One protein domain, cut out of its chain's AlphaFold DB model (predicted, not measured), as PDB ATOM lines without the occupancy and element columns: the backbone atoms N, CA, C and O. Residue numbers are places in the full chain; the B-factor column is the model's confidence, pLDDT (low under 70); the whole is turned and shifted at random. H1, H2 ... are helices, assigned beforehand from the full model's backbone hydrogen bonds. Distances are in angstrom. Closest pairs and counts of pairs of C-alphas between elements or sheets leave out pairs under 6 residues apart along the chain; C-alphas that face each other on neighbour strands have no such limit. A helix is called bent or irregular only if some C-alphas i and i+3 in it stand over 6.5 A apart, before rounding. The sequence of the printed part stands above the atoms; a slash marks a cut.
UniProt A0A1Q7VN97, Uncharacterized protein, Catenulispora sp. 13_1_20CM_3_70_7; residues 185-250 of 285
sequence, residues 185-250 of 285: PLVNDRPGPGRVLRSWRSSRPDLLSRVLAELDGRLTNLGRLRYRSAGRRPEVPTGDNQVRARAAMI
ATOM      1  N   PRO A 185     -39.587  14.741 -14.740       57.31
ATOM      2  CA  PRO A 185     -39.781  13.443 -14.133       57.31
ATOM      3  C   PRO A 185     -39.814  12.250 -15.120       57.31
ATOM      4  O   PRO A 185     -39.911  11.120 -14.662       57.31
ATOM      5  N   LEU A 186     -39.735  12.414 -16.441       49.03
ATOM      6  CA  LEU A 186     -39.951  11.289 -17.374       49.03
ATOM      7  C   LEU A 186     -38.668  10.596 -17.855       49.03
ATOM      8  O   LEU A 186     -38.731   9.469 -18.326       49.03
ATOM      9  N   VAL A 187     -37.491  11.213 -17.689       52.91
ATOM     10  CA  VAL A 187     -36.220  10.637 -18.189       52.91
ATOM     11  C   VAL A 187     -35.755   9.407 -17.387       52.91
ATOM     12  O   VAL A 187     -34.975   8.613 -17.894       52.91
ATOM     13  N   ASN A 188     -36.243   9.210 -16.155       49.25
ATOM     14  CA  ASN A 188     -35.931   8.027 -15.345       49.25
ATOM     15  C   ASN A 188     -37.239   7.410 -14.838       49.25
ATOM     16  O   ASN A 188     -38.020   8.133 -14.230       49.25
ATOM     17  N   ASP A 189     -37.418   6.099 -15.010       52.94
ATOM     18  CA  ASP A 189     -38.632   5.257 -14.898       52.94
ATOM     19  C   ASP A 189     -39.519   5.312 -13.622       52.94
ATOM     20  O   ASP A 189     -40.340   4.426 -13.410       52.94
ATOM     21  N   ARG A 190     -39.361   6.318 -12.753       55.34
ATOM     22  CA  ARG A 190     -40.252   6.796 -11.665       55.34
ATOM     23  C   ARG A 190     -39.394   7.663 -10.742       55.34
ATOM     24  O   ARG A 190     -38.844   7.165  -9.753       55.34
ATOM     25  N   PRO A 191     -39.213   8.960 -11.006       60.16
ATOM     26  CA  PRO A 191     -38.474   9.783 -10.077       60.16
ATOM     27  C   PRO A 191     -39.306   9.936  -8.819       60.16
ATOM     28  O   PRO A 191     -40.433  10.429  -8.841       60.16
ATOM     29  N   GLY A 192     -38.715   9.517  -7.705       70.50
ATOM     30  CA  GLY A 192     -39.303   9.751  -6.402       70.50
ATOM     31  C   GLY A 192     -39.618  11.243  -6.215       70.50
ATOM     32  O   GLY A 192     -38.907  12.107  -6.741       70.50
ATOM     33  N   PRO A 193     -40.645  11.569  -5.422       73.12
ATOM     34  CA  PRO A 193     -41.143  12.936  -5.267       73.12
ATOM     35  C   PRO A 193     -40.090  13.943  -4.807       73.12
ATOM     36  O   PRO A 193     -40.148  15.114  -5.167       73.12
ATOM     37  N   GLY A 194     -39.056  13.485  -4.096       79.38
ATOM     38  CA  GLY A 194     -37.918  14.322  -3.727       79.38
ATOM     39  C   GLY A 194     -37.172  14.928  -4.923       79.38
ATOM     40  O   GLY A 194     -36.636  16.026  -4.792       79.38
ATOM     41  N   ARG A 195     -37.143  14.269  -6.094       81.75
ATOM     42  CA  ARG A 195     -36.502  14.820  -7.302       81.75
ATOM     43  C   ARG A 195     -37.353  15.915  -7.935       81.75
ATOM     44  O   ARG A 195     -36.801  16.955  -8.282       81.75
ATOM     45  N   VAL A 196     -38.671  15.711  -8.019       82.75
ATOM     46  CA  VAL A 196     -39.609  16.741  -8.490       82.75
ATOM     47  C   VAL A 196     -39.487  17.968  -7.593       82.75
ATOM     48  O   VAL A 196     -39.135  19.042  -8.072       82.75
ATOM     49  N   LEU A 197     -39.620  17.793  -6.276       86.62
ATOM     50  CA  LEU A 197     -39.537  18.885  -5.298       86.62
ATOM     51  C   LEU A 197     -38.179  19.595  -5.283       86.62
ATOM     52  O   LEU A 197     -38.117  20.785  -4.995       86.62
ATOM     53  N   ARG A 198     -37.085  18.916  -5.652       87.56
ATOM     54  CA  ARG A 198     -35.766  19.557  -5.774       87.56
ATOM     55  C   ARG A 198     -35.752  20.654  -6.839       87.56
ATOM     56  O   ARG A 198     -35.060  21.647  -6.644       87.56
ATOM     57  N   SER A 199     -36.511  20.495  -7.925       87.56
ATOM     58  CA  SER A 199     -36.637  21.528  -8.966       87.56
ATOM     59  C   SER A 199     -37.467  22.739  -8.521       87.56
ATOM     60  O   SER A 199     -37.336  23.806  -9.105       87.56
ATOM     61  N   TRP A 200     -38.257  22.588  -7.453       90.75
ATOM     62  CA  TRP A 200     -39.088  23.632  -6.843       90.75
ATOM     63  C   TRP A 200     -38.480  24.203  -5.552       90.75
ATOM     64  O   TRP A 200     -39.102  25.009  -4.874       90.75
ATOM     65  N   ARG A 201     -37.265  23.787  -5.166       85.81
ATOM     66  CA  ARG A 201     -36.677  24.124  -3.852       85.81
ATOM     67  C   ARG A 201     -36.404  25.615  -3.642       85.81
ATOM     68  O   ARG A 201     -36.226  26.037  -2.508       85.81
ATOM     69  N   SER A 202     -36.260  26.369  -4.730       85.88
ATOM     70  CA  SER A 202     -36.057  27.819  -4.700       85.88
ATOM     71  C   SER A 202     -37.373  28.588  -4.642       85.88
ATOM     72  O   SER A 202     -37.340  29.806  -4.508       85.88
ATOM     73  N   SER A 203     -38.511  27.898  -4.735       91.56
ATOM     74  CA  SER A 203     -39.825  28.500  -4.569       91.56
ATOM     75  C   SER A 203     -40.146  28.735  -3.097       91.56
ATOM     76  O   SER A 203     -39.683  28.019  -2.205       91.56
ATOM     77  N   ARG A 204     -40.965  29.750  -2.841       92.19
ATOM     78  CA  ARG A 204     -41.524  30.062  -1.534       92.19
ATOM     79  C   ARG A 204     -42.451  28.934  -1.074       92.19
ATOM     80  O   ARG A 204     -42.992  28.180  -1.892       92.19
ATOM     81  N   PRO A 205     -42.671  28.823   0.248       90.94
ATOM     82  CA  PRO A 205     -43.506  27.768   0.811       90.94
ATOM     83  C   PRO A 205     -44.929  27.721   0.244       90.94
ATOM     84  O   PRO A 205     -45.481  26.631   0.137       90.94
ATOM     85  N   ASP A 206     -45.506  28.863  -0.140       92.38
ATOM     86  CA  ASP A 206     -46.872  28.939  -0.673       92.38
ATOM     87  C   ASP A 206     -47.008  28.244  -2.039       92.38
ATOM     88  O   ASP A 206     -47.789  27.301  -2.188       92.38
ATOM     89  N   LEU A 207     -46.160  28.610  -3.010       93.94
ATOM     90  CA  LEU A 207     -46.119  27.948  -4.316       93.94
ATOM     91  C   LEU A 207     -45.792  26.457  -4.169       93.94
ATOM     92  O   LEU A 207     -46.422  25.613  -4.803       93.94
ATOM     93  N   LEU A 208     -44.851  26.116  -3.287       93.44
ATOM     94  CA  LEU A 208     -44.484  24.728  -3.019       93.44
ATOM     95  C   LEU A 208     -45.641  23.925  -2.405       93.44
ATOM     96  O   LEU A 208     -45.802  22.749  -2.728       93.44
ATOM     97  N   SER A 209     -46.456  24.545  -1.548       93.12
ATOM     98  CA  SER A 209     -47.655  23.938  -0.964       93.12
ATOM     99  C   SER A 209     -48.688  23.602  -2.039       93.12
ATOM    100  O   SER A 209     -49.198  22.481  -2.076       93.12
ATOM    101  N   ARG A 210     -48.922  24.533  -2.972       94.44
ATOM    102  CA  ARG A 210     -49.809  24.327  -4.126       94.44
ATOM    103  C   ARG A 210     -49.292  23.216  -5.041       94.44
ATOM    104  O   ARG A 210     -50.035  22.304  -5.374       94.44
ATOM    105  N   VAL A 211     -47.997  23.226  -5.364       93.88
ATOM    106  CA  VAL A 211     -47.356  22.156  -6.150       93.88
ATOM    107  C   VAL A 211     -47.489  20.793  -5.458       93.88
ATOM    108  O   VAL A 211     -47.753  19.790  -6.114       93.88
ATOM    109  N   LEU A 212     -47.325  20.731  -4.134       92.62
ATOM    110  CA  LEU A 212     -47.501  19.496  -3.369       92.62
ATOM    111  C   LEU A 212     -48.946  18.989  -3.368       92.62
ATOM    112  O   LEU A 212     -49.137  17.773  -3.388       92.62
ATOM    113  N   ALA A 213     -49.931  19.891  -3.330       92.62
ATOM    114  CA  ALA A 213     -51.341  19.532  -3.448       92.62
ATOM    115  C   ALA A 213     -51.615  18.867  -4.806       92.62
ATOM    116  O   ALA A 213     -52.178  17.776  -4.847       92.62
ATOM    117  N   GLU A 214     -51.108  19.453  -5.893       91.94
ATOM    118  CA  GLU A 214     -51.240  18.896  -7.250       91.94
ATOM    119  C   GLU A 214     -50.528  17.546  -7.419       91.94
ATOM    120  O   GLU A 214     -50.950  16.680  -8.185       91.94
ATOM    121  N   LEU A 215     -49.443  17.322  -6.674       89.62
ATOM    122  CA  LEU A 215     -48.735  16.048  -6.690       89.62
ATOM    123  C   LEU A 215     -49.418  14.958  -5.851       89.62
ATOM    124  O   LEU A 215     -49.031  13.803  -6.017       89.62
ATOM    125  N   ASP A 216     -50.402  15.254  -4.988       90.50
ATOM    126  CA  ASP A 216     -50.947  14.296  -4.004       90.50
ATOM    127  C   ASP A 216     -51.366  12.958  -4.632       90.50
ATOM    128  O   ASP A 216     -50.961  11.900  -4.148       90.50
ATOM    129  N   GLY A 217     -52.085  13.001  -5.758       85.25
ATOM    130  CA  GLY A 217     -52.531  11.803  -6.482       85.25
ATOM    131  C   GLY A 217     -51.400  10.976  -7.108       85.25
ATOM    132  O   GLY A 217     -51.591   9.806  -7.428       85.25
ATOM    133  N   ARG A 218     -50.205  11.559  -7.259       84.62
ATOM    134  CA  ARG A 218     -49.000  10.916  -7.816       84.62
ATOM    135  C   ARG A 218     -48.019  10.465  -6.730       84.62
ATOM    136  O   ARG A 218     -47.035   9.785  -7.031       84.62
ATOM    137  N   LEU A 219     -48.240  10.857  -5.476       83.44
ATOM    138  CA  LEU A 219     -47.381  10.491  -4.357       83.44
ATOM    139  C   LEU A 219     -47.710   9.085  -3.852       83.44
ATOM    140  O   LEU A 219     -48.865   8.701  -3.691       83.44
ATOM    141  N   THR A 220     -46.671   8.323  -3.502       83.62
ATOM    142  CA  THR A 220     -46.857   7.100  -2.711       83.62
ATOM    143  C   THR A 220     -47.453   7.454  -1.347       83.62
ATOM    144  O   THR A 220     -47.236   8.559  -0.851       83.62
ATOM    145  N   ASN A 221     -48.130   6.516  -0.675       82.31
ATOM    146  CA  ASN A 221     -48.666   6.748   0.678       82.31
ATOM    147  C   ASN A 221     -47.606   7.296   1.651       82.31
ATOM    148  O   ASN A 221     -47.883   8.212   2.422       82.31
ATOM    149  N   LEU A 222     -46.364   6.801   1.561       80.56
ATOM    150  CA  LEU A 222     -45.240   7.324   2.341       80.56
ATOM    151  C   LEU A 222     -44.902   8.779   1.973       80.56
ATOM    152  O   LEU A 222     -44.643   9.590   2.858       80.56
ATOM    153  N   GLY A 223     -44.921   9.126   0.683       81.38
ATOM    154  CA  GLY A 223     -44.767  10.506   0.217       81.38
ATOM    155  C   GLY A 223     -45.884  11.416   0.732       81.38
ATOM    156  O   GLY A 223     -45.592  12.493   1.251       81.38
ATOM    157  N   ARG A 224     -47.140  10.953   0.679       86.19
ATOM    158  CA  ARG A 224     -48.302  11.702   1.179       86.19
ATOM    159  C   ARG A 224     -48.184  12.015   2.666       86.19
ATOM    160  O   ARG A 224     -48.415  13.150   3.073       86.19
ATOM    161  N   LEU A 225     -47.731  11.044   3.462       83.19
ATOM    162  CA  LEU A 225     -47.436  11.235   4.886       83.19
ATOM    163  C   LEU A 225     -46.248  12.182   5.107       83.19
ATOM    164  O   LEU A 225     -46.342  13.112   5.906       83.19
ATOM    165  N   ARG A 226     -45.141  11.992   4.376       83.56
ATOM    166  CA  ARG A 226     -43.920  12.805   4.522       83.56
ATOM    167  C   ARG A 226     -44.172  14.291   4.258       83.56
ATOM    168  O   ARG A 226     -43.654  15.138   4.991       83.56
ATOM    169  N   TYR A 227     -44.949  14.600   3.221       86.00
ATOM    170  CA  TYR A 227     -45.208  15.971   2.769       86.00
ATOM    171  C   TYR A 227     -46.561  16.531   3.214       86.00
ATOM    172  O   TYR A 227     -46.850  17.697   2.948       86.00
ATOM    173  N   ARG A 228     -47.387  15.726   3.898       86.50
ATOM    174  CA  ARG A 228     -48.757  16.084   4.296       86.50
ATOM    175  C   ARG A 228     -49.589  16.592   3.105       86.50
ATOM    176  O   ARG A 228     -50.382  17.517   3.251       86.50
ATOM    177  N   SER A 229     -49.394  16.005   1.925       86.38
ATOM    178  CA  SER A 229     -50.007  16.474   0.671       86.38
ATOM    179  C   SER A 229     -51.532  16.360   0.661       86.38
ATOM    180  O   SER A 229     -52.191  17.183   0.047       86.38
ATOM    181  N   ALA A 230     -52.094  15.415   1.420       83.56
ATOM    182  CA  ALA A 230     -53.541  15.265   1.602       83.56
ATOM    183  C   ALA A 230     -54.144  16.237   2.644       83.56
ATOM    184  O   ALA A 230     -55.339  16.193   2.929       83.56
ATOM    185  N   GLY A 231     -53.319  17.065   3.296       83.81
ATOM    186  CA  GLY A 231     -53.770  18.029   4.298       83.81
ATOM    187  C   GLY A 231     -54.148  19.382   3.696       83.81
ATOM    188  O   GLY A 231     -53.787  19.704   2.575       83.81
ATOM    189  N   ARG A 232     -54.796  20.239   4.498       82.12
ATOM    190  CA  ARG A 232     -55.145  21.621   4.096       82.12
ATOM    191  C   ARG A 232     -53.938  22.528   3.821       82.12
ATOM    192  O   ARG A 232     -54.099  23.581   3.222       82.12
ATOM    193  N   ARG A 233     -52.759  22.166   4.335       84.00
ATOM    194  CA  ARG A 233     -51.499  22.901   4.154       84.00
ATOM    195  C   ARG A 233     -50.359  21.907   3.924       84.00
ATOM    196  O   ARG A 233     -49.694  21.525   4.893       84.00
ATOM    197  N   PRO A 234     -50.178  21.426   2.683       86.56
ATOM    198  CA  PRO A 234     -49.013  20.637   2.311       86.56
ATOM    199  C   PRO A 234     -47.725  21.410   2.583       86.56
ATOM    200  O   PRO A 234     -47.654  22.609   2.323       86.56
ATOM    201  N   GLU A 235     -46.701  20.748   3.113       87.19
ATOM    202  CA  GLU A 235     -45.462  21.429   3.495       87.19
ATOM    203  C   GLU A 235     -44.273  20.469   3.426       87.19
ATOM    204  O   GLU A 235     -44.297  19.363   3.985       87.19
ATOM    205  N   VAL A 236     -43.178  20.922   2.814       85.69
ATOM    206  CA  VAL A 236     -41.897  20.212   2.880       85.69
ATOM    207  C   VAL A 236     -41.293  20.394   4.276       85.69
ATOM    208  O   VAL A 236     -41.101  21.528   4.701       85.69
ATOM    209  N   PRO A 237     -40.972  19.307   5.002       82.25
ATOM    210  CA  PRO A 237     -40.338  19.434   6.308       82.25
ATOM    211  C   PRO A 237     -38.948  20.070   6.147       82.25
ATOM    212  O   PRO A 237     -38.133  19.588   5.362       82.25
ATOM    213  N   THR A 238     -38.689  21.150   6.884       81.25
ATOM    214  CA  THR A 238     -37.481  21.986   6.771       81.25
ATOM    215  C   THR A 238     -36.390  21.643   7.789       81.25
ATOM    216  O   THR A 238     -35.260  22.103   7.639       81.25
ATOM    217  N   GLY A 239     -36.681  20.809   8.795       80.69
ATOM    218  CA  GLY A 239     -35.691  20.380   9.787       80.69
ATOM    219  C   GLY A 239     -36.058  19.099  10.536       80.69
ATOM    220  O   GLY A 239     -37.215  18.670  10.548       80.69
ATOM    221  N   ASP A 240     -35.068  18.511  11.209       77.88
ATOM    222  CA  ASP A 240     -35.176  17.202  11.871       77.88
ATOM    223  C   ASP A 240     -36.250  17.156  12.958       77.88
ATOM    224  O   ASP A 240     -36.893  16.130  13.156       77.88
ATOM    225  N   ASN A 241     -36.508  18.273  13.640       78.88
ATOM    226  CA  ASN A 241     -37.583  18.356  14.631       78.88
ATOM    227  C   ASN A 241     -38.963  18.204  13.987       78.88
ATOM    228  O   ASN A 241     -39.805  17.491  14.525       78.88
ATOM    229  N   GLN A 242     -39.187  18.802  12.812       79.06
ATOM    230  CA  GLN A 242     -40.436  18.621  12.071       79.06
ATOM    231  C   GLN A 242     -40.551  17.192  11.535       79.06
ATOM    232  O   GLN A 242     -41.633  16.613  11.573       79.06
ATOM    233  N   VAL A 243     -39.442  16.600  11.078       75.88
ATOM    234  CA  VAL A 243     -39.413  15.194  10.645       75.88
ATOM    235  C   VAL A 243     -39.768  14.266  11.808       75.88
ATOM    236  O   VAL A 243     -40.647  13.422  11.654       75.88
ATOM    237  N   ARG A 244     -39.151  14.453  12.983       74.81
ATOM    238  CA  ARG A 244     -39.424  13.665  14.196       74.81
ATOM    239  C   ARG A 244     -40.849  13.851  14.702       74.81
ATOM    240  O   ARG A 244     -41.524  12.861  14.958       74.81
ATOM    241  N   ALA A 245     -41.332  15.090  14.782       76.44
ATOM    242  CA  ALA A 245     -42.705  15.381  15.191       76.44
ATOM    243  C   ALA A 245     -43.726  14.718  14.253       76.44
ATOM    244  O   ALA A 245     -44.694  14.123  14.716       76.44
ATOM    245  N   ARG A 246     -43.483  14.748  12.935       74.56
ATOM    246  CA  ARG A 246     -44.332  14.065  11.947       74.56
ATOM    247  C   ARG A 246     -44.237  12.543  12.057       74.56
ATOM    248  O   ARG A 246     -45.262  11.877  11.980       74.56
ATOM    249  N   ALA A 247     -43.041  11.991  12.268       73.12
ATOM    250  CA  ALA A 247     -42.855  10.556  12.472       73.12
ATOM    251  C   ALA A 247     -43.588  10.056  13.729       73.12
ATOM    252  O   ALA A 247     -44.183   8.984  13.693       73.12
ATOM    253  N   ALA A 248     -43.615  10.856  14.800       74.62
ATOM    254  CA  ALA A 248     -44.344  10.549  16.030       74.62
ATOM    255  C   ALA A 248     -45.876  10.565  15.859       74.62
ATOM    256  O   ALA A 248     -46.580   9.903  16.616       74.62
ATOM    257  N   MET A 249     -46.402  11.289  14.861       70.88
ATOM    258  CA  MET A 249     -47.834  11.288  14.528       70.88
ATOM    259  C   MET A 249     -48.269  10.052  13.732       70.88
ATOM    260  O   MET A 249     -49.467   9.837  13.573       70.88
ATOM    261  N   ILE A 250     -47.333   9.246  13.219       69.31
ATOM    262  CA  ILE A 250     -47.653   7.963  12.590       69.31
ATOM    263  C   ILE A 250     -47.897   6.968  13.730       69.31
ATOM    264  O   ILE A 250     -46.947   6.666  14.456       69.31
TER     265      ILE A 250
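AT A GLANCE: This is residues 185 to 250 of the 285 residues of an uncharacterized protein of Catenulispora sp. 13_1_20CM_3_70_7 (UniProt A0A1Q7VN97). H2, the longest helix, H3, which folds back beside its last residues, and H1 form a loosely set cluster. H4 lies beyond H3 at one end, and residues 186 to 191 stick out at the other. The 66 printed residues hold four named helices, H1 to H4 in order, and no named strand: all helix, compact, radius of gyration of the C-alphas 11.7 A, spans 35 by 24 by 21 A.

HOW THE PARTS SIT: H2, residues 205 to 218, is irregular: C-alphas 214 and 217 are 7.3 A apart. H3, residues 221 to 227, is close but not clearly touching it, opposite ways at a shallow tilt of 2 degrees; their closest C-alphas, of Asp 216 and Arg 224, are 6.4 A apart. H1, residues 193 to 199, is close but not clearly touching H3; their closest C-alphas, of Pro 193 and Gly 223, are 7.0 A apart. H4, residues 240 to 248, is apart from H1 and H2. In H3 and H4 every O i to N i+4 pair is within hydrogen-bond range; H1 has 2 of 3, H2 8 of 10.

IN THESE COORDINATES: H2 is 19.7 A long from C-alpha 205 at (-43.506, 27.768, 0.811); H4 ends at C-alpha 248, (-44.344, 10.549, 16.030).

THE WHOLE: The printed part has no cut. The link from H3 to H4 is long. Residues 185 to 191 and 250 have pLDDT under 70.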